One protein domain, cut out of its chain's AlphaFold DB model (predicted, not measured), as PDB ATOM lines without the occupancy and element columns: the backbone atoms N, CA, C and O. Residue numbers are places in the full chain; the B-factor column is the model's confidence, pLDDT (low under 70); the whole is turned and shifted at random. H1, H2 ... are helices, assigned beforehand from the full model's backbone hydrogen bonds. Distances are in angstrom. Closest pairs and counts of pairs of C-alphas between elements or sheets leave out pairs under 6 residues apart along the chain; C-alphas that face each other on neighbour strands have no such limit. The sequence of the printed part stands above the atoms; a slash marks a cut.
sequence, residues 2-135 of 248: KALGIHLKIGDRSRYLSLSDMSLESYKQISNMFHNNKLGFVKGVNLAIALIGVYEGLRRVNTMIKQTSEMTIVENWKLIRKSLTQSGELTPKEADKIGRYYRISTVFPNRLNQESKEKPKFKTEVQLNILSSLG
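AT A GLANCE: This is residues 2 to 135 of the 248 residues of an uncharacterized protein of Puccinia graminis f. sp. tritici (UniProt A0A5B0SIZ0). One long helix, H4, makes the long axis; H1, H2 and H3 cluster beside its first half. H5 folds back along its other end, and H6 lies near that end after a wide loop, residues 102 to 123. The 134 printed residues hold six named helices, H1 to H6 in chain order, and no named strand: all helix, loose, radius of gyration of the C-alphas 17.9 A, spans 50 by 37 by 21 A.

IN THESE COORDINATES: H4, residues 54 to 86, runs 47.3 A from C-alpha 54 at (-52.644, -36.591, -34.537) to C-alpha 86 at (-36.495, 5.429, -20.147). H3 is residues 38 to 52, H2 24 to 36, H1 2 to 7, H5 92 to 101, H6 124 to 133.

HOW THE PARTS SIT: H4 forms hairpins with H3, closest C-alphas Ile 49 and Gly 57 at 4.1 A, and H5, Ala 95 and Arg 81 at 6.1 A. H6 is close to H4 but not clearly touching, C-alphas Ile 130 and Ile 80 at 7.4 A. Every helix has each O i to N i+4 pair within hydrogen-bond range.

THE WHOLE: The printed part has no cut; links H1 to H2 and H5 to H6 are long. Only residue 116 is under pLDDT 70.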
ATOM      1  N   LYS A   2     -46.726 -30.413 -17.070       81.81
ATOM      2  CA  LYS A   2     -48.030 -30.036 -16.482       81.81
ATOM      3  C   LYS A   2     -48.713 -28.846 -17.183       81.81
ATOM      4  O   LYS A   2     -49.868 -28.968 -17.568       81.81
ATOM      5  N   ALA A   3     -47.985 -27.751 -17.423       84.56
ATOM      6  CA  ALA A   3     -48.503 -26.566 -18.118       84.56
ATOM      7  C   ALA A   3     -49.027 -26.883 -19.530       84.56
ATOM      8  O   ALA A   3     -50.159 -26.549 -19.870       84.56
ATOM      9  N   LEU A   4     -48.212 -27.598 -20.313       88.00
ATOM     10  CA  LEU A   4     -48.541 -28.054 -21.664       88.00
ATOM     11  C   LEU A   4     -49.776 -28.969 -21.661       88.00
ATOM     12  O   LEU A   4     -50.688 -28.777 -22.457       88.00
ATOM     13  N   GLY A   5     -49.828 -29.926 -20.732       89.25
ATOM     14  CA  GLY A   5     -50.935 -30.872 -20.604       89.25
ATOM     15  C   GLY A   5     -52.265 -30.204 -20.252       89.25
ATOM     16  O   GLY A   5     -53.287 -30.520 -20.860       89.25
ATOM     17  N   ILE A   6     -52.241 -29.253 -19.312       90.69
ATOM     18  CA  ILE A   6     -53.420 -28.472 -18.913       90.69
ATOM     19  C   ILE A   6     -53.905 -27.619 -20.085       90.69
ATOM     20  O   ILE A   6     -55.086 -27.652 -20.419       90.69
ATOM     21  N   HIS A   7     -52.998 -26.881 -20.731       94.00
ATOM     22  CA  HIS A   7     -53.378 -25.958 -21.794       94.00
ATOM     23  C   HIS A   7     -53.911 -26.684 -23.039       94.00
ATOM     24  O   HIS A   7     -54.943 -26.294 -23.574       94.00
ATOM     25  N   LEU A   8     -53.265 -27.782 -23.451       94.62
ATOM     26  CA  LEU A   8     -53.707 -28.606 -24.584       94.62
ATOM     27  C   LEU A   8     -54.872 -29.551 -24.243       94.62
ATOM     28  O   LEU A   8     -55.345 -30.270 -25.126       94.62
ATOM     29  N   LYS A   9     -55.339 -29.574 -22.986       94.44
ATOM     30  CA  LYS A   9     -56.421 -30.449 -22.508       94.44
ATOM     31  C   LYS A   9     -56.189 -31.922 -22.877       94.44
ATOM     32  O   LYS A   9     -57.071 -32.579 -23.420       94.44
ATOM     33  N   ILE A  10     -54.990 -32.446 -22.601       92.25
ATOM     34  CA  ILE A  10     -54.557 -33.784 -23.068       92.25
ATOM     35  C   ILE A  10     -55.451 -34.944 -22.597       92.25
ATOM     36  O   ILE A  10     -55.437 -36.005 -23.209       92.25
ATOM     37  N   GLY A  11     -56.208 -34.749 -21.512       88.25
ATOM     38  CA  GLY A  11     -57.144 -35.744 -20.983       88.25
ATOM     39  C   GLY A  11     -58.468 -35.838 -21.748       88.25
ATOM     40  O   GLY A  11     -59.241 -36.751 -21.489       88.25
ATOM     41  N   ASP A  12     -58.731 -34.920 -22.680       90.44
ATOM     42  CA  ASP A  12     -59.966 -34.871 -23.457       90.44
ATOM     43  C   ASP A  12     -59.656 -35.043 -24.949       90.44
ATOM     44  O   ASP A  12     -58.958 -34.224 -25.554       90.44
ATOM     45  N   ARG A  13     -60.185 -36.112 -25.548       87.12
ATOM     46  CA  ARG A  13     -59.993 -36.473 -26.963       87.12
ATOM     47  C   ARG A  13     -61.113 -35.971 -27.876       87.12
ATOM     48  O   ARG A  13     -61.142 -36.322 -29.054       87.12
ATOM     49  N   SER A  14     -62.033 -35.161 -27.353       87.38
ATOM     50  CA  SER A  14     -63.126 -34.584 -28.132       87.38
ATOM     51  C   SER A  14     -62.583 -33.795 -29.321       87.38
ATOM     52  O   SER A  14     -61.634 -33.012 -29.196       87.38
ATOM     53  N   ARG A  15     -63.196 -34.007 -30.488       80.44
ATOM     54  CA  ARG A  15     -62.860 -33.280 -31.715       80.44
ATOM     55  C   ARG A  15     -63.259 -31.814 -31.578       80.44
ATOM     56  O   ARG A  15     -64.289 -31.507 -30.984       80.44
ATOM     57  N   TYR A  16     -62.457 -30.921 -32.159       79.75
ATOM     58  CA  TYR A  16     -62.725 -29.479 -32.188       79.75
ATOM     59  C   TYR A  16     -62.878 -28.840 -30.798       79.75
ATOM     60  O   TYR A  16     -63.541 -27.811 -30.646       79.75
ATOM     61  N   LEU A  17     -62.244 -29.419 -29.773       88.75
ATOM     62  CA  LEU A  17     -62.321 -28.906 -28.411       88.75
ATOM     63  C   LEU A  17     -61.614 -27.553 -28.305       88.75
ATOM     64  O   LEU A  17     -60.393 -27.447 -28.451       88.75
ATOM     65  N   SER A  18     -62.363 -26.503 -27.997       91.88
ATOM     66  CA  SER A  18     -61.786 -25.169 -27.848       91.88
ATOM     67  C   SER A  18     -60.809 -25.079 -26.686       91.88
ATOM     68  O   SER A  18     -61.098 -25.525 -25.571       91.88
ATOM     69  N   LEU A  19     -59.654 -24.464 -26.942       95.12
ATOM     70  CA  LEU A  19     -58.696 -24.139 -25.895       95.12
ATOM     71  C   LEU A  19     -59.147 -22.890 -25.144       95.12
ATOM     72  O   LEU A  19     -59.703 -21.956 -25.722       95.12
ATOM     73  N   SER A  20     -58.892 -22.873 -23.841       93.44
ATOM     74  CA  SER A  20     -59.061 -21.662 -23.041       93.44
ATOM     75  C   SER A  20     -57.999 -20.632 -23.422       93.44
ATOM     76  O   SER A  20     -56.995 -20.965 -24.055       93.44
ATOM     77  N   ASP A  21     -58.202 -19.383 -23.020       91.88
ATOM     78  CA  ASP A  21     -57.158 -18.374 -23.154       91.88
ATOM     79  C   ASP A  21     -55.896 -18.763 -22.392       91.88
ATOM     80  O   ASP A  21     -55.951 -19.213 -21.243       91.88
ATOM     81  N   MET A  22     -54.747 -18.562 -23.032       93.00
ATOM     82  CA  MET A  22     -53.461 -18.714 -22.373       93.00
ATOM     83  C   MET A  22     -53.297 -17.632 -21.305       93.00
ATOM     84  O   MET A  22     -53.204 -16.443 -21.605       93.00
ATOM     85  N   SER A  23     -53.238 -18.054 -20.043       92.25
ATOM     86  CA  SER A  23     -52.887 -17.157 -18.944       92.25
ATOM     87  C   SER A  23     -51.419 -16.723 -19.041       92.25
ATOM     88  O   SER A  23     -50.585 -17.451 -19.586       92.25
ATOM     89  N   LEU A  24     -51.078 -15.574 -18.445       92.75
ATOM     90  CA  LEU A  24     -49.687 -15.110 -18.359       92.75
ATOM     91  C   LEU A  24     -48.773 -16.143 -17.681       92.75
ATOM     92  O   LEU A  24     -47.626 -16.314 -18.086       92.75
ATOM     93  N   GLU A  25     -49.285 -16.854 -16.677       93.56
ATOM     94  CA  GLU A  25     -48.533 -17.898 -15.983       93.56
ATOM     95  C   GLU A  25     -48.270 -19.102 -16.897       93.56
ATOM     96  O   GLU A  25     -47.135 -19.555 -17.027       93.56
ATOM     97  N   SER A  26     -49.297 -19.577 -17.610       92.88
ATOM     98  CA  SER A  26     -49.144 -20.657 -18.592       92.88
ATOM     99  C   SER A  26     -48.164 -20.274 -19.701       92.88
ATOM    100  O   SER A  26     -47.307 -21.082 -20.055       92.88
ATOM    101  N   TYR A  27     -48.253 -19.039 -20.200       95.00
ATOM    102  CA  TYR A  27     -47.321 -18.488 -21.180       95.00
ATOM    103  C   TYR A  27     -45.875 -18.537 -20.673       95.00
ATOM    104  O   TYR A  27     -45.012 -19.109 -21.339       95.00
ATOM    105  N   LYS A  28     -45.609 -18.004 -19.473       94.12
ATOM    106  CA  LYS A  28     -44.268 -18.012 -18.870       94.12
ATOM    107  C   LYS A  28     -43.733 -19.430 -18.709       94.12
ATOM    108  O   LYS A  28     -42.586 -19.684 -19.058       94.12
ATOM    109  N   GLN A  29     -44.557 -20.365 -18.239       93.62
ATOM    110  CA  GLN A  29     -44.151 -21.761 -18.066       93.62
ATOM    111  C   GLN A  29     -43.833 -22.447 -19.402       93.62
ATOM    112  O   GLN A  29     -42.805 -23.113 -19.512       93.62
ATOM    113  N   ILE A  30     -44.680 -22.275 -20.421       92.81
ATOM    114  CA  ILE A  30     -44.480 -22.846 -21.764       92.81
ATOM    115  C   ILE A  30     -43.235 -22.241 -22.424       92.81
ATOM    116  O   ILE A  30     -42.392 -22.981 -22.933       92.81
ATOM    117  N   SER A  31     -43.076 -20.918 -22.353       92.31
ATOM    118  CA  SER A  31     -41.896 -20.213 -22.862       92.31
ATOM    119  C   SER A  31     -40.619 -20.689 -22.164       92.31
ATOM    120  O   SER A  31     -39.642 -21.033 -22.826       92.31
ATOM    121  N   ASN A  32     -40.634 -20.810 -20.835       92.62
ATOM    122  CA  ASN A  32     -39.494 -21.301 -20.061       92.62
ATOM    123  C   ASN A  32     -39.139 -22.757 -20.414       92.62
ATOM    124  O   ASN A  32     -37.969 -23.098 -20.563       92.62
ATOM    125  N   MET A  33     -40.147 -23.618 -20.612       90.88
ATOM    126  CA  MET A  33     -39.932 -24.993 -21.078       90.88
ATOM    127  C   MET A  33     -39.213 -25.027 -22.433       90.88
ATOM    128  O   MET A  33     -38.280 -25.814 -22.598       90.88
ATOM    129  N   PHE A  34     -39.626 -24.181 -23.381       91.88
ATOM    130  CA  PHE A  34     -38.995 -24.097 -24.698       91.88
ATOM    131  C   PHE A  34     -37.548 -23.596 -24.619       91.88
ATOM    132  O   PHE A  34     -36.659 -24.224 -25.190       91.88
ATOM    133  N   HIS A  35     -37.294 -22.506 -23.891       91.69
ATOM    134  CA  HIS A  35     -35.962 -21.895 -23.824       91.69
ATOM    135  C   HIS A  35     -34.947 -22.749 -23.054       91.69
ATOM    136  O   HIS A  35     -33.798 -22.842 -23.481       91.69
ATOM    137  N   ASN A  36     -35.365 -23.427 -21.980       92.75
ATOM    138  CA  ASN A  36     -34.449 -24.226 -21.160       92.75
ATOM    139  C   ASN A  36     -34.148 -25.603 -21.756       92.75
ATOM    140  O   ASN A  36     -33.058 -26.135 -21.563       92.75
ATOM    141  N   ASN A  37     -35.116 -26.221 -22.438       92.44
ATOM    142  CA  ASN A  37     -34.937 -27.549 -23.019       92.44
ATOM    143  C   ASN A  37     -35.803 -27.725 -24.270       92.44
ATOM    144  O   ASN A  37     -36.856 -28.366 -24.236       92.44
ATOM    145  N   LYS A  38     -35.318 -27.197 -25.399       93.44
ATOM    146  CA  LYS A  38     -35.993 -27.284 -26.704       93.44
ATOM    147  C   LYS A  38     -36.350 -28.722 -27.081       93.44
ATOM    148  O   LYS A  38     -37.482 -28.994 -27.471       93.44
ATOM    149  N   LEU A  39     -35.412 -29.659 -26.918       93.75
ATOM    150  CA  LEU A  39     -35.640 -31.065 -27.258       93.75
ATOM    151  C   LEU A  39     -36.719 -31.693 -26.366       93.75
ATOM    152  O   LEU A  39     -37.597 -32.400 -26.855       93.75
ATOM    153  N   GLY A  40     -36.678 -31.423 -25.062       91.62
ATOM    154  CA  GLY A  40     -37.690 -31.873 -24.108       91.62
ATOM    155  C   GLY A  40     -39.066 -31.273 -24.387       91.62
ATOM    156  O   GLY A  40     -40.070 -31.979 -24.295       91.62
ATOM    157  N   PHE A  41     -39.120 -30.002 -24.791       93.44
ATOM    158  CA  PHE A  41     -40.352 -29.350 -25.222       93.44
ATOM    159  C   PHE A  41     -40.952 -30.042 -26.452       93.44
ATOM    160  O   PHE A  41     -42.116 -30.438 -26.409       93.44
ATOM    161  N   VAL A  42     -40.154 -30.271 -27.501       93.19
ATOM    162  CA  VAL A  42     -40.600 -30.967 -28.722       93.19
ATOM    163  C   VAL A  42     -41.082 -32.384 -28.407       93.19
ATOM    164  O   VAL A  42     -42.167 -32.772 -28.834       93.19
ATOM    165  N   LYS A  43     -40.341 -33.144 -27.589       93.19
ATOM    166  CA  LYS A  43     -40.775 -34.474 -27.122       93.19
ATOM    167  C   LYS A  43     -42.111 -34.407 -26.375       93.19
ATOM    168  O   LYS A  43     -42.974 -35.254 -26.587       93.19
ATOM    169  N   GLY A  44     -42.297 -33.393 -25.532       92.69
ATOM    170  CA  GLY A  44     -43.544 -33.161 -24.807       92.69
ATOM    171  C   GLY A  44     -44.726 -32.840 -25.721       92.69
ATOM    172  O   GLY A  44     -45.817 -33.371 -25.514       92.69
ATOM    173  N   VAL A  45     -44.509 -32.013 -26.745       94.38
ATOM    174  CA  VAL A  45     -45.513 -31.701 -27.773       94.38
ATOM    175  C   VAL A  45     -45.880 -32.956 -28.565       94.38
ATOM    176  O   VAL A  45     -47.064 -33.255 -28.691       94.38
ATOM    177  N   ASN A  46     -44.894 -33.739 -29.010       92.94
ATOM    178  CA  ASN A  46     -45.138 -34.990 -29.734       92.94
ATOM    179  C   ASN A  46     -45.932 -35.996 -28.896       92.94
ATOM    180  O   ASN A  46     -46.874 -36.608 -29.393       92.94
ATOM    181  N   LEU A  47     -45.604 -36.127 -27.606       92.94
ATOM    182  CA  LEU A  47     -46.368 -36.968 -26.689       92.94
ATOM    183  C   LEU A  47     -47.813 -36.469 -26.531       92.94
ATOM    184  O   LEU A  47     -48.740 -37.273 -26.559       92.94
ATOM    185  N   ALA A  48     -48.025 -35.157 -26.396       92.56
ATOM    186  CA  ALA A  48     -49.371 -34.589 -26.315       92.56
ATOM    187  C   ALA A  48     -50.184 -34.872 -27.589       92.56
ATOM    188  O   ALA A  48     -51.337 -35.293 -27.491       92.56
ATOM    189  N   ILE A  49     -49.574 -34.708 -28.769       92.12
ATOM    190  CA  ILE A  49     -50.196 -35.033 -30.059       92.12
ATOM    191  C   ILE A  49     -50.590 -36.514 -30.105       92.12
ATOM    192  O   ILE A  49     -51.727 -36.829 -30.447       92.12
ATOM    193  N   ALA A  50     -49.693 -37.418 -29.704       91.19
ATOM    194  CA  ALA A  50     -49.971 -38.853 -29.680       91.19
ATOM    195  C   ALA A  50     -51.131 -39.218 -28.733       91.19
ATOM    196  O   ALA A  50     -51.963 -40.056 -29.071       91.19
ATOM    197  N   LEU A  51     -51.224 -38.570 -27.566       91.75
ATOM    198  CA  LEU A  51     -52.267 -38.850 -26.569       91.75
ATOM    199  C   LEU A  51     -53.655 -38.328 -26.962       91.75
ATOM    200  O   LEU A  51     -54.659 -38.965 -26.629       91.75
ATOM    201  N   ILE A  52     -53.707 -37.178 -27.636       92.56
ATOM    202  CA  ILE A  52     -54.946 -36.542 -28.105       92.56
ATOM    203  C   ILE A  52     -55.429 -37.190 -29.416       92.56
ATOM    204  O   ILE A  52     -56.631 -37.277 -29.658       92.56
ATOM    205  N   GLY A  53     -54.490 -37.659 -30.239       89.38
ATOM    206  CA  GLY A  53     -54.699 -38.054 -31.629       89.38
ATOM    207  C   GLY A  53     -54.121 -36.998 -32.572       89.38
ATOM    208  O   GLY A  53     -54.268 -35.802 -32.330       89.38
ATOM    209  N   VAL A  54     -53.472 -37.442 -33.656       85.25
ATOM    210  CA  VAL A  54     -52.644 -36.591 -34.537       85.25
ATOM    211  C   VAL A  54     -53.382 -35.334 -34.992       85.25
ATOM    212  O   VAL A  54     -52.873 -34.228 -34.838       85.25
ATOM    213  N   TYR A  55     -54.609 -35.504 -35.478       82.75
ATOM    214  CA  TYR A  55     -55.442 -34.421 -35.984       82.75
ATOM    215  C   TYR A  55     -55.700 -33.318 -34.947       82.75
ATOM    216  O   TYR A  55     -55.298 -32.162 -35.099       82.75
ATOM    217  N   GLU A  56     -56.377 -33.693 -33.867       87.50
ATOM    218  CA  GLU A  56     -56.815 -32.763 -32.835       87.50
ATOM    219  C   GLU A  56     -55.615 -32.236 -32.032       87.50
ATOM    220  O   GLU A  56     -55.580 -31.064 -31.655       87.50
ATOM    221  N   GLY A  57     -54.585 -33.066 -31.853       91.38
ATOM    222  CA  GLY A  57     -53.309 -32.691 -31.260       91.38
ATOM    223  C   GLY A  57     -52.624 -31.570 -32.035       91.38
ATOM    224  O   GLY A  57     -52.313 -30.532 -31.453       91.38
ATOM    225  N   LEU A  58     -52.446 -31.727 -33.350       88.19
ATOM    226  CA  LEU A  58     -51.848 -30.700 -34.206       88.19
ATOM    227  C   LEU A  58     -52.678 -29.409 -34.225       88.19
ATOM    228  O   LEU A  58     -52.116 -28.320 -34.120       88.19
ATOM    229  N   ARG A  59     -54.014 -29.502 -34.271       89.44
ATOM    230  CA  ARG A  59     -54.901 -28.325 -34.228       89.44
ATOM    231  C   ARG A  59     -54.755 -27.542 -32.920       89.44
ATOM    232  O   ARG A  59     -54.644 -26.310 -32.935       89.44
ATOM    233  N   ARG A  60     -54.732 -28.237 -31.778       93.19
ATOM    234  CA  ARG A  60     -54.537 -27.618 -30.456       93.19
ATOM    235  C   ARG A  60     -53.129 -27.043 -30.309       93.19
ATOM    236  O   ARG A  60     -52.990 -25.937 -29.795       93.19
ATOM    237  N   VAL A  61     -52.104 -27.725 -30.817       92.88
ATOM    238  CA  VAL A  61     -50.725 -27.210 -30.845       92.88
ATOM    239  C   VAL A  61     -50.627 -25.946 -31.697       92.88
ATOM    240  O   VAL A  61     -50.078 -24.954 -31.227       92.88
ATOM    241  N   ASN A  62     -51.230 -25.919 -32.887       89.56
ATOM    242  CA  ASN A  62     -51.296 -24.717 -33.723       89.56
ATOM    243  C   ASN A  62     -51.997 -23.555 -32.995       89.56
ATOM    244  O   ASN A  62     -51.514 -22.425 -32.996       89.56
ATOM    245  N   THR A  63     -53.107 -23.840 -32.306       92.62
ATOM    246  CA  THR A  63     -53.817 -22.844 -31.485       92.62
ATOM    247  C   THR A  63     -52.923 -22.306 -30.362       92.62
ATOM    248  O   THR A  63     -52.817 -21.095 -30.188       92.62
ATOM    249  N   MET A  64     -52.231 -23.185 -29.636       94.75
ATOM    250  CA  MET A  64     -51.286 -22.805 -28.583       94.75
ATOM    251  C   MET A  64     -50.134 -21.953 -29.128       94.75
ATOM    252  O   MET A  64     -49.757 -20.972 -28.489       94.75
ATOM    253  N   ILE A  65     -49.579 -22.296 -30.296       91.94
ATOM    254  CA  ILE A  65     -48.518 -21.518 -30.953       91.94
ATOM    255  C   ILE A  65     -49.024 -20.106 -31.263       91.94
ATOM    256  O   ILE A  65     -48.360 -19.136 -30.896       91.94
ATOM    257  N   LYS A  66     -50.225 -19.976 -31.844       90.88
ATOM    258  CA  LYS A  66     -50.860 -18.672 -32.096       90.88
ATOM    259  C   LYS A  66     -51.023 -17.870 -30.802       90.88
ATOM    260  O   LYS A  66     -50.572 -16.732 -30.735       90.88
ATOM    261  N   GLN A  67     -51.578 -18.469 -29.746       94.38
ATOM    262  CA  GLN A  67     -51.736 -17.798 -28.448       94.38
ATOM    263  C   GLN A  67     -50.393 -17.392 -27.817       94.38
ATOM    264  O   GLN A  67     -50.274 -16.298 -27.271       94.38
ATOM    265  N   THR A  68     -49.364 -18.237 -27.934       93.94
ATOM    266  CA  THR A  68     -48.008 -17.944 -27.441       93.94
ATOM    267  C   THR A  68     -47.377 -16.783 -28.206       93.94
ATOM    268  O   THR A  68     -46.754 -15.918 -27.591       93.94
ATOM    269  N   SER A  69     -47.549 -16.738 -29.529       91.88
ATOM    270  CA  SER A  69     -47.057 -15.650 -30.382       91.88
ATOM    271  C   SER A  69     -47.699 -14.312 -30.003       91.88
ATOM    272  O   SER A  69     -46.997 -13.343 -29.715       91.88
ATOM    273  N   GLU A  70     -49.027 -14.283 -29.866       92.94
ATOM    274  CA  GLU A  70     -49.780 -13.095 -29.445       92.94
ATOM    275  C   GLU A  70     -49.345 -12.575 -28.071       92.94
ATOM    276  O   GLU A  70     -49.117 -11.376 -27.894       92.94
ATOM    277  N   MET A  71     -49.187 -13.481 -27.102       94.94
ATOM    278  CA  MET A  71     -48.683 -13.139 -25.771       94.94
ATOM    279  C   MET A  71     -47.252 -12.602 -25.835       94.94
ATOM    280  O   MET A  71     -46.945 -11.604 -25.191       94.94
ATOM    281  N   THR A  72     -46.388 -13.216 -26.646       94.31
ATOM    282  CA  THR A  72     -44.992 -12.786 -26.804       94.31
ATOM    283  C   THR A  72     -44.898 -11.371 -27.351       94.31
ATOM    284  O   THR A  72     -44.156 -10.564 -26.800       94.31
ATOM    285  N   ILE A  73     -45.684 -11.037 -28.378       94.81
ATOM    286  CA  ILE A  73     -45.724  -9.681 -28.940       94.81
ATOM    287  C   ILE A  73     -46.081  -8.662 -27.850       94.81
ATOM    288  O   ILE A  73     -45.398  -7.649 -27.702       94.81
ATOM    289  N   VAL A  74     -47.120  -8.938 -27.059       95.25
ATOM    290  CA  VAL A  74     -47.609  -8.007 -26.032       95.25
ATOM    291  C   VAL A  74     -46.635  -7.878 -24.861       95.25
ATOM    292  O   VAL A  74     -46.360  -6.763 -24.413       95.25
ATOM    293  N   GLU A  75     -46.090  -8.987 -24.361       95.50
ATOM    294  CA  GLU A  75     -45.134  -8.957 -23.252       95.50
ATOM    295  C   GLU A  75     -43.806  -8.310 -23.666       95.50
ATOM    296  O   GLU A  75     -43.286  -7.461 -22.937       95.50
ATOM    297  N   ASN A  76     -43.299  -8.604 -24.867       95.06
ATOM    298  CA  ASN A  76     -42.098  -7.948 -25.386       95.06
ATOM    299  C   ASN A  76     -42.339  -6.457 -25.623       95.06
ATOM    300  O   ASN A  76     -41.480  -5.636 -25.299       95.06
ATOM    301  N   TRP A  77     -43.521  -6.075 -26.116       96.06
ATOM    302  CA  TRP A  77     -43.862  -4.669 -26.297       96.06
ATOM    303  C   TRP A  77     -43.842  -3.892 -24.975       96.06
ATOM    304  O   TRP A  77     -43.343  -2.769 -24.948       96.06
ATOM    305  N   LYS A  78     -44.296  -4.480 -23.858       95.81
ATOM    306  CA  LYS A  78     -44.194  -3.837 -22.531       95.81
ATOM    307  C   LYS A  78     -42.743  -3.516 -22.161       95.81
ATOM    308  O   LYS A  78     -42.475  -2.425 -21.655       95.81
ATOM    309  N   LEU A  79     -41.817  -4.440 -22.427       95.50
ATOM    310  CA  LEU A  79     -40.389  -4.265 -22.147       95.50
ATOM    311  C   LEU A  79     -39.756  -3.216 -23.070       95.50
ATOM    312  O   LEU A  79     -39.089  -2.300 -22.588       95.50
ATOM    313  N   ILE A  80     -40.022  -3.305 -24.376       95.19
ATOM    314  CA  ILE A  80     -39.523  -2.361 -25.386       95.19
ATOM    315  C   ILE A  80     -40.032  -0.950 -25.091       95.19
ATOM    316  O   ILE A  80     -39.241  -0.011 -25.022       95.19
ATOM    317  N   ARG A  81     -41.338  -0.796 -24.835       95.44
ATOM    318  CA  ARG A  81     -41.952   0.478 -24.446       95.44
ATOM    319  C   ARG A  81     -41.249   1.085 -23.237       95.44
ATOM    320  O   ARG A  81     -40.941   2.274 -23.250       95.44
ATOM    321  N   LYS A  82     -41.019   0.292 -22.187       96.25
ATOM    322  CA  LYS A  82     -40.339   0.764 -20.977       96.25
ATOM    323  C   LYS A  82     -38.912   1.220 -21.291       96.25
ATOM    324  O   LYS A  82     -38.547   2.319 -20.904       96.25
ATOM    325  N   SER A  83     -38.151   0.421 -22.036       95.38
ATOM    326  CA  SER A  83     -36.773   0.750 -22.415       95.38
ATOM    327  C   SER A  83     -36.689   2.060 -23.210       95.38
ATOM    328  O   SER A  83     -35.991   2.983 -22.804       95.38
ATOM    329  N   LEU A  84     -37.491   2.195 -24.274       93.81
ATOM    330  CA  LEU A  84     -37.473   3.372 -25.155       93.81
ATOM    331  C   LEU A  84     -37.962   4.653 -24.469       93.81
ATOM    332  O   LEU A  84     -37.513   5.747 -24.801       93.81
ATOM    333  N   THR A  85     -38.886   4.530 -23.512       94.50
ATOM    334  CA  THR A  85     -39.336   5.683 -22.717       94.50
ATOM    335  C   THR A  85     -38.309   6.100 -21.672       94.50
ATOM    336  O   THR A  85     -38.150   7.292 -21.425       94.50
ATOM    337  N   GLN A  86     -37.575   5.148 -21.092       96.00
ATOM    338  CA  GLN A  86     -36.495   5.429 -20.147       96.00
ATOM    339  C   GLN A  86     -35.251   6.011 -20.830       96.00
ATOM    340  O   GLN A  86     -34.597   6.868 -20.245       96.00
ATOM    341  N   SER A  87     -34.943   5.589 -22.059       93.38
ATOM    342  CA  SER A  87     -33.817   6.118 -22.839       93.38
ATOM    343  C   SER A  87     -34.114   7.457 -23.525       93.38
ATOM    344  O   SER A  87     -33.224   8.030 -24.143       93.38
ATOM    345  N   GLY A  88     -35.356   7.950 -23.454       91.25
ATOM    346  CA  GLY A  88     -35.775   9.188 -24.116       91.25
ATOM    347  C   GLY A  88     -35.957   9.076 -25.635       91.25
ATOM    348  O   GLY A  88     -36.189  10.090 -26.285       91.25
ATOM    349  N   GLU A  89     -35.899   7.869 -26.209       91.31
ATOM    350  CA  GLU A  89     -36.142   7.652 -27.646       91.31
ATOM    351  C   GLU A  89     -37.615   7.834 -28.027       91.31
ATOM    352  O   GLU A  89     -37.924   8.178 -29.169       91.31
ATOM    353  N   LEU A  90     -38.533   7.602 -27.082       92.12
ATOM    354  CA  LEU A  90     -39.963   7.844 -27.246       92.12
ATOM    355  C   LEU A  90     -40.554   8.506 -26.003       92.12
ATOM    356  O   LEU A  90     -40.319   8.083 -24.874       92.12
ATOM    357  N   THR A  91     -41.452   9.463 -26.204       92.56
ATOM    358  CA  THR A  91     -42.357   9.902 -25.141       92.56
ATOM    359  C   THR A  91     -43.398   8.812 -24.833       92.56
ATOM    360  O   THR A  91     -43.767   8.022 -25.714       92.56
ATOM    361  N   PRO A  92     -43.982   8.782 -23.618       93.50
ATOM    362  CA  PRO A  92     -45.063   7.847 -23.294       93.50
ATOM    363  C   PRO A  92     -46.241   7.909 -24.280       93.50
ATOM    364  O   PRO A  92     -46.801   6.873 -24.640       93.50
ATOM    365  N   LYS A  93     -46.573   9.113 -24.771       92.31
ATOM    366  CA  LYS A  93     -47.648   9.339 -25.750       92.31
ATOM    367  C   LYS A  93     -47.326   8.739 -27.118       92.31
ATOM    368  O   LYS A  93     -48.225   8.192 -27.757       92.31
ATOM    369  N   GLU A  94     -46.084   8.848 -27.584       91.56
ATOM    370  CA  GLU A  94     -45.650   8.237 -28.847       91.56
ATOM    371  C   GLU A  94     -45.668   6.718 -28.749       91.56
ATOM    372  O   GLU A  94     -46.245   6.062 -29.618       91.56
ATOM    373  N   ALA A  95     -45.153   6.162 -27.651       92.50
ATOM    374  CA  ALA A  95     -45.234   4.731 -27.405       92.50
ATOM    375  C   ALA A  95     -46.697   4.245 -27.412       92.50
ATOM    376  O   ALA A  95     -47.028   3.291 -28.113       92.50
ATOM    377  N   ASP A  96     -47.619   4.939 -26.740       92.06
ATOM    378  CA  ASP A  96     -49.044   4.573 -26.761       92.06
ATOM    379  C   ASP A  96     -49.684   4.675 -28.153       92.06
ATOM    380  O   ASP A  96     -50.603   3.917 -28.483       92.06
ATOM    381  N   LYS A  97     -49.236   5.609 -28.999       91.06
ATOM    382  CA  LYS A  97     -49.680   5.684 -30.400       91.06
ATOM    383  C   LYS A  97     -49.176   4.485 -31.205       91.06
ATOM    384  O   LYS A  97     -49.983   3.865 -31.893       91.06
ATOM    385  N   ILE A  98     -47.900   4.120 -31.072       90.50
ATOM    386  CA  ILE A  98     -47.300   2.951 -31.738       90.50
ATOM    387  C   ILE A  98     -48.023   1.668 -31.315       90.50
ATOM    388  O   ILE A  98     -48.490   0.911 -32.168       90.50
ATOM    389  N   GLY A  99     -48.194   1.471 -30.005       91.75
ATOM    390  CA  GLY A  99     -48.853   0.296 -29.443       91.75
ATOM    391  C   GLY A  99     -50.282   0.099 -29.954       91.75
ATOM    392  O   GLY A  99     -50.697  -1.026 -30.243       91.75
ATOM    393  N   ARG A 100     -51.026   1.203 -30.121       90.56
ATOM    394  CA  ARG A 100     -52.385   1.198 -30.683       90.56
ATOM    395  C   ARG A 100     -52.410   1.001 -32.194       90.56
ATOM    396  O   ARG A 100     -53.262   0.255 -32.663       90.56
ATOM    397  N   TYR A 101     -51.519   1.650 -32.942       90.56
ATOM    398  CA  TYR A 101     -51.482   1.551 -34.404       90.56
ATOM    399  C   TYR A 101     -51.148   0.126 -34.858       90.56
ATOM    400  O   TYR A 101     -51.935  -0.480 -35.577       90.56
ATOM    401  N   TYR A 102     -50.055  -0.458 -34.352       89.56
ATOM    402  CA  TYR A 102     -49.679  -1.842 -34.677       89.56
ATOM    403  C   TYR A 102     -50.490  -2.895 -33.918       89.56
ATOM    404  O   TYR A 102     -50.316  -4.088 -34.148       89.56
ATOM    405  N   ARG A 103     -51.370  -2.479 -32.997       91.50
ATOM    406  CA  ARG A 103     -52.184  -3.370 -32.152       91.50
ATOM    407  C   ARG A 103     -51.338  -4.388 -31.369       91.50
ATOM    408  O   ARG A 103     -51.733  -5.537 -31.180       91.50
ATOM    409  N   ILE A 104     -50.160  -3.962 -30.922       92.44
ATOM    410  CA  ILE A 104     -49.191  -4.768 -30.157       92.44
ATOM    411  C   ILE A 104     -49.369  -4.617 -28.642       92.44
ATOM    412  O   ILE A 104     -48.720  -5.306 -27.869       92.44
ATOM    413  N   SER A 105     -50.278  -3.740 -28.203       92.69
ATOM    414  CA  SER A 105     -50.682  -3.618 -26.793       92.69
ATOM    415  C   SER A 105     -51.845  -4.541 -26.403       92.69
ATOM    416  O   SER A 105     -52.244  -4.550 -25.240       92.69
ATOM    417  N   THR A 106     -52.427  -5.277 -27.351       91.50
ATOM    418  CA  THR A 106     -53.619  -6.107 -27.135       91.50
ATOM    419  C   THR A 106     -53.371  -7.516 -27.653       91.50
ATOM    420  O   THR A 106     -52.934  -7.695 -28.791       91.50
ATOM    421  N   VAL A 107     -53.661  -8.502 -26.806       90.12
ATOM    422  CA  VAL A 107     -53.600  -9.932 -27.132       90.12
ATOM    423  C   VAL A 107     -54.820 -10.271 -27.985       90.12
ATOM    424  O   VAL A 107     -55.933 -10.007 -27.534       90.12
ATOM    425  N   PHE A 108     -54.617 -10.820 -29.189       89.31
ATOM    426  CA  PHE A 108     -55.661 -11.021 -30.203       89.31
ATOM    427  C   PHE A 108     -56.499  -9.753 -30.428       89.31
ATOM    428  O   PHE A 108     -57.576  -9.610 -29.864       89.31
ATOM    429  N   PRO A 109     -56.039  -8.778 -31.220       89.19
ATOM    430  CA  PRO A 109     -56.888  -7.666 -31.614       89.19
ATOM    431  C   PRO A 109     -57.940  -8.153 -32.617       89.19
ATOM    432  O   PRO A 109     -57.598  -8.788 -33.616       89.19
ATOM    433  N   ASN A 110     -59.212  -7.801 -32.413       89.00
ATOM    434  CA  ASN A 110     -60.216  -7.999 -33.456       89.00
ATOM    435  C   ASN A 110     -59.864  -7.108 -34.653       89.00
ATOM    436  O   ASN A 110     -59.697  -5.897 -34.501       89.00
ATOM    437  N   ARG A 111     -59.696  -7.716 -35.829       87.44
ATOM    438  CA  ARG A 111     -59.336  -7.038 -37.084       87.44
ATOM    439  C   ARG A 111     -60.504  -6.910 -38.052       87.44
ATOM    440  O   ARG A 111     -60.382  -6.169 -39.020       87.44
ATOM    441  N   LEU A 112     -61.618  -7.588 -37.793       87.50
ATOM    442  CA  LEU A 112     -62.769  -7.612 -38.692       87.50
ATOM    443  C   LEU A 112     -63.408  -6.221 -38.798       87.50
ATOM    444  O   LEU A 112     -63.795  -5.641 -37.780       87.50
ATOM    445  N   ASN A 113     -63.507  -5.710 -40.028       82.44
ATOM    446  CA  ASN A 113     -64.085  -4.407 -40.386       82.44
ATOM    447  C   ASN A 113     -63.556  -3.248 -39.524       82.44
ATOM    448  O   ASN A 113     -64.317  -2.409 -39.044       82.44
ATOM    449  N   GLN A 114     -62.254  -3.256 -39.237       81.75
ATOM    450  CA  GLN A 114     -61.610  -2.200 -38.465       81.75
ATOM    451  C   GLN A 114     -60.890  -1.232 -39.394       81.75
ATOM    452  O   GLN A 114     -60.010  -1.643 -40.150       81.75
ATOM    453  N   GLU A 115     -61.187   0.055 -39.253       75.81
ATOM    454  CA  GLU A 115     -60.490   1.110 -39.984       75.81
ATOM    455  C   GLU A 115     -58.993   1.135 -39.659       75.81
ATOM    456  O   GLU A 115     -58.565   0.979 -38.505       75.81
ATOM    457  N   SER A 116     -58.183   1.348 -40.699       68.62
ATOM    458  CA  SER A 116     -56.770   1.655 -40.515       68.62
ATOM    459  C   SER A 116     -56.655   3.056 -39.927       68.62
ATOM    460  O   SER A 116     -57.233   4.011 -40.442       68.62
ATOM    461  N   LYS A 117     -55.911   3.185 -38.830       76.81
ATOM    462  CA  LYS A 117     -55.626   4.493 -38.237       76.81
ATOM    463  C   LYS A 117     -54.496   5.166 -39.003       76.81
ATOM    464  O   LYS A 117     -53.692   4.492 -39.637       76.81
ATOM    465  N   GLU A 118     -54.393   6.487 -38.905       80.31
ATOM    466  CA  GLU A 118     -53.234   7.194 -39.449       80.31
ATOM    467  C   GLU A 118     -51.941   6.654 -38.815       80.31
ATOM    468  O   GLU A 118     -51.848   6.483 -37.590       80.31
ATOM    469  N   LYS A 119     -50.944   6.367 -39.659       84.19
ATOM    470  CA  LYS A 119     -49.635   5.899 -39.207       84.19
ATOM    471  C   LYS A 119     -48.988   6.978 -38.329       84.19
ATOM    472  O   LYS A 119     -48.854   8.117 -38.779       84.19
ATOM    473  N   PRO A 120     -48.545   6.655 -37.099       83.50
ATOM    474  CA  PRO A 120     -47.865   7.638 -36.276       83.50
ATOM    475  C   PRO A 120     -46.565   8.094 -36.954       83.50
ATOM    476  O   PRO A 120     -45.842   7.281 -37.530       83.50
ATOM    477  N   LYS A 121     -46.255   9.392 -36.870       81.25
ATOM    478  CA  LYS A 121     -44.979   9.962 -37.331       81.25
ATOM    479  C   LYS A 121     -43.916   9.765 -36.248       81.25
ATOM    480  O   LYS A 121     -44.095  10.263 -35.142       81.25
ATOM    481  N   PHE A 122     -42.849   9.030 -36.552       81.50
ATOM    482  CA  PHE A 122     -41.666   8.837 -35.700       81.50
ATOM    483  C   PHE A 122     -40.503   8.293 -36.546       81.50
ATOM    484  O   PHE A 122     -40.701   7.941 -37.712       81.50
ATOM    485  N   LYS A 123     -39.285   8.260 -35.986       85.00
ATOM    486  CA  LYS A 123     -38.064   7.847 -36.699       85.00
ATOM    487  C   LYS A 123     -38.224   6.442 -37.305       85.00
ATOM    488  O   LYS A 123     -38.520   5.488 -36.585       85.00
ATOM    489  N   THR A 124     -37.969   6.306 -38.610       85.38
ATOM    490  CA  THR A 124     -38.064   5.029 -39.344       85.38
ATOM    491  C   THR A 124     -37.200   3.936 -38.720       85.38
ATOM    492  O   THR A 124     -37.640   2.799 -38.609       85.38
ATOM    493  N   GLU A 125     -36.001   4.274 -38.252       88.00
ATOM    494  CA  GLU A 125     -35.100   3.327 -37.585       88.00
ATOM    495  C   GLU A 125     -35.716   2.739 -36.307       88.00
ATOM    496  O   GLU A 125     -35.751   1.524 -36.134       88.00
ATOM    497  N   VAL A 126     -36.303   3.586 -35.454       86.81
ATOM    498  CA  VAL A 126     -37.000   3.146 -34.234       86.81
ATOM    499  C   VAL A 126     -38.174   2.233 -34.592       86.81
ATOM    500  O   VAL A 126     -38.380   1.209 -33.944       86.81
ATOM    501  N   GLN A 127     -38.914   2.550 -35.660       87.56
ATOM    502  CA  GLN A 127     -39.979   1.686 -36.169       87.56
ATOM    503  C   GLN A 127     -39.457   0.307 -36.575       87.56
ATOM    504  O   GLN A 127     -40.014  -0.701 -36.145       87.56
ATOM    505  N   LEU A 128     -38.411   0.261 -37.400       87.31
ATOM    506  CA  LEU A 128     -37.831  -0.991 -37.879       87.31
ATOM    507  C   LEU A 128     -37.311  -1.820 -36.703       87.31
ATOM    508  O   LEU A 128     -37.631  -3.000 -36.612       87.31
ATOM    509  N   ASN A 129     -36.623  -1.193 -35.748       89.12
ATOM    510  CA  ASN A 129     -36.110  -1.865 -34.558       89.12
ATOM    511  C   ASN A 129     -37.233  -2.462 -33.703       89.12
ATOM    512  O   ASN A 129     -37.115  -3.610 -33.271       89.12
ATOM    513  N   ILE A 130     -38.342  -1.740 -33.498       91.12
ATOM    514  CA  ILE A 130     -39.509  -2.263 -32.770       91.12
ATOM    515  C   ILE A 130     -40.099  -3.474 -33.499       91.12
ATOM    516  O   ILE A 130     -40.304  -4.517 -32.879       91.12
ATOM    517  N   LEU A 131     -40.366  -3.356 -34.805       89.50
ATOM    518  CA  LEU A 131     -41.016  -4.421 -35.573       89.50
ATOM    519  C   LEU A 131     -40.133  -5.669 -35.682       89.50
ATOM    520  O   LEU A 131     -40.625  -6.779 -35.477       89.50
ATOM    521  N   SER A 132     -38.834  -5.492 -35.928       88.56
ATOM    522  CA  SER A 132     -37.856  -6.582 -35.962       88.56
ATOM    523  C   SER A 132     -37.716  -7.262 -34.599       88.56
ATOM    524  O   SER A 132     -37.757  -8.487 -34.526       88.56
ATOM    525  N   SER A 133     -37.637  -6.493 -33.505       89.38
ATOM    526  CA  SER A 133     -37.517  -7.046 -32.140       89.38
ATOM    527  C   SER A 133     -38.745  -7.845 -31.707       89.38
ATOM    528  O   SER A 133     -38.652  -8.766 -30.900       89.38
ATOM    529  N   LEU A 134     -39.913  -7.484 -32.234       90.38
ATOM    530  CA  LEU A 134     -41.167  -8.185 -31.991       90.38
ATOM    531  C   LEU A 134     -41.393  -9.363 -32.954       90.38
ATOM    532  O   LEU A 134     -42.377 -10.079 -32.790       90.38
ATOM    533  N   GLY A 135     -40.516  -9.570 -33.944       85.50
ATOM    534  CA  GLY A 135     -40.681 -10.609 -34.965       85.50
ATOM    535  C   GLY A 135     -41.862 -10.357 -35.909       85.50
ATOM    536  O   GLY A 135     -42.419 -11.298 -36.461       85.50
TER     537      GLY A 135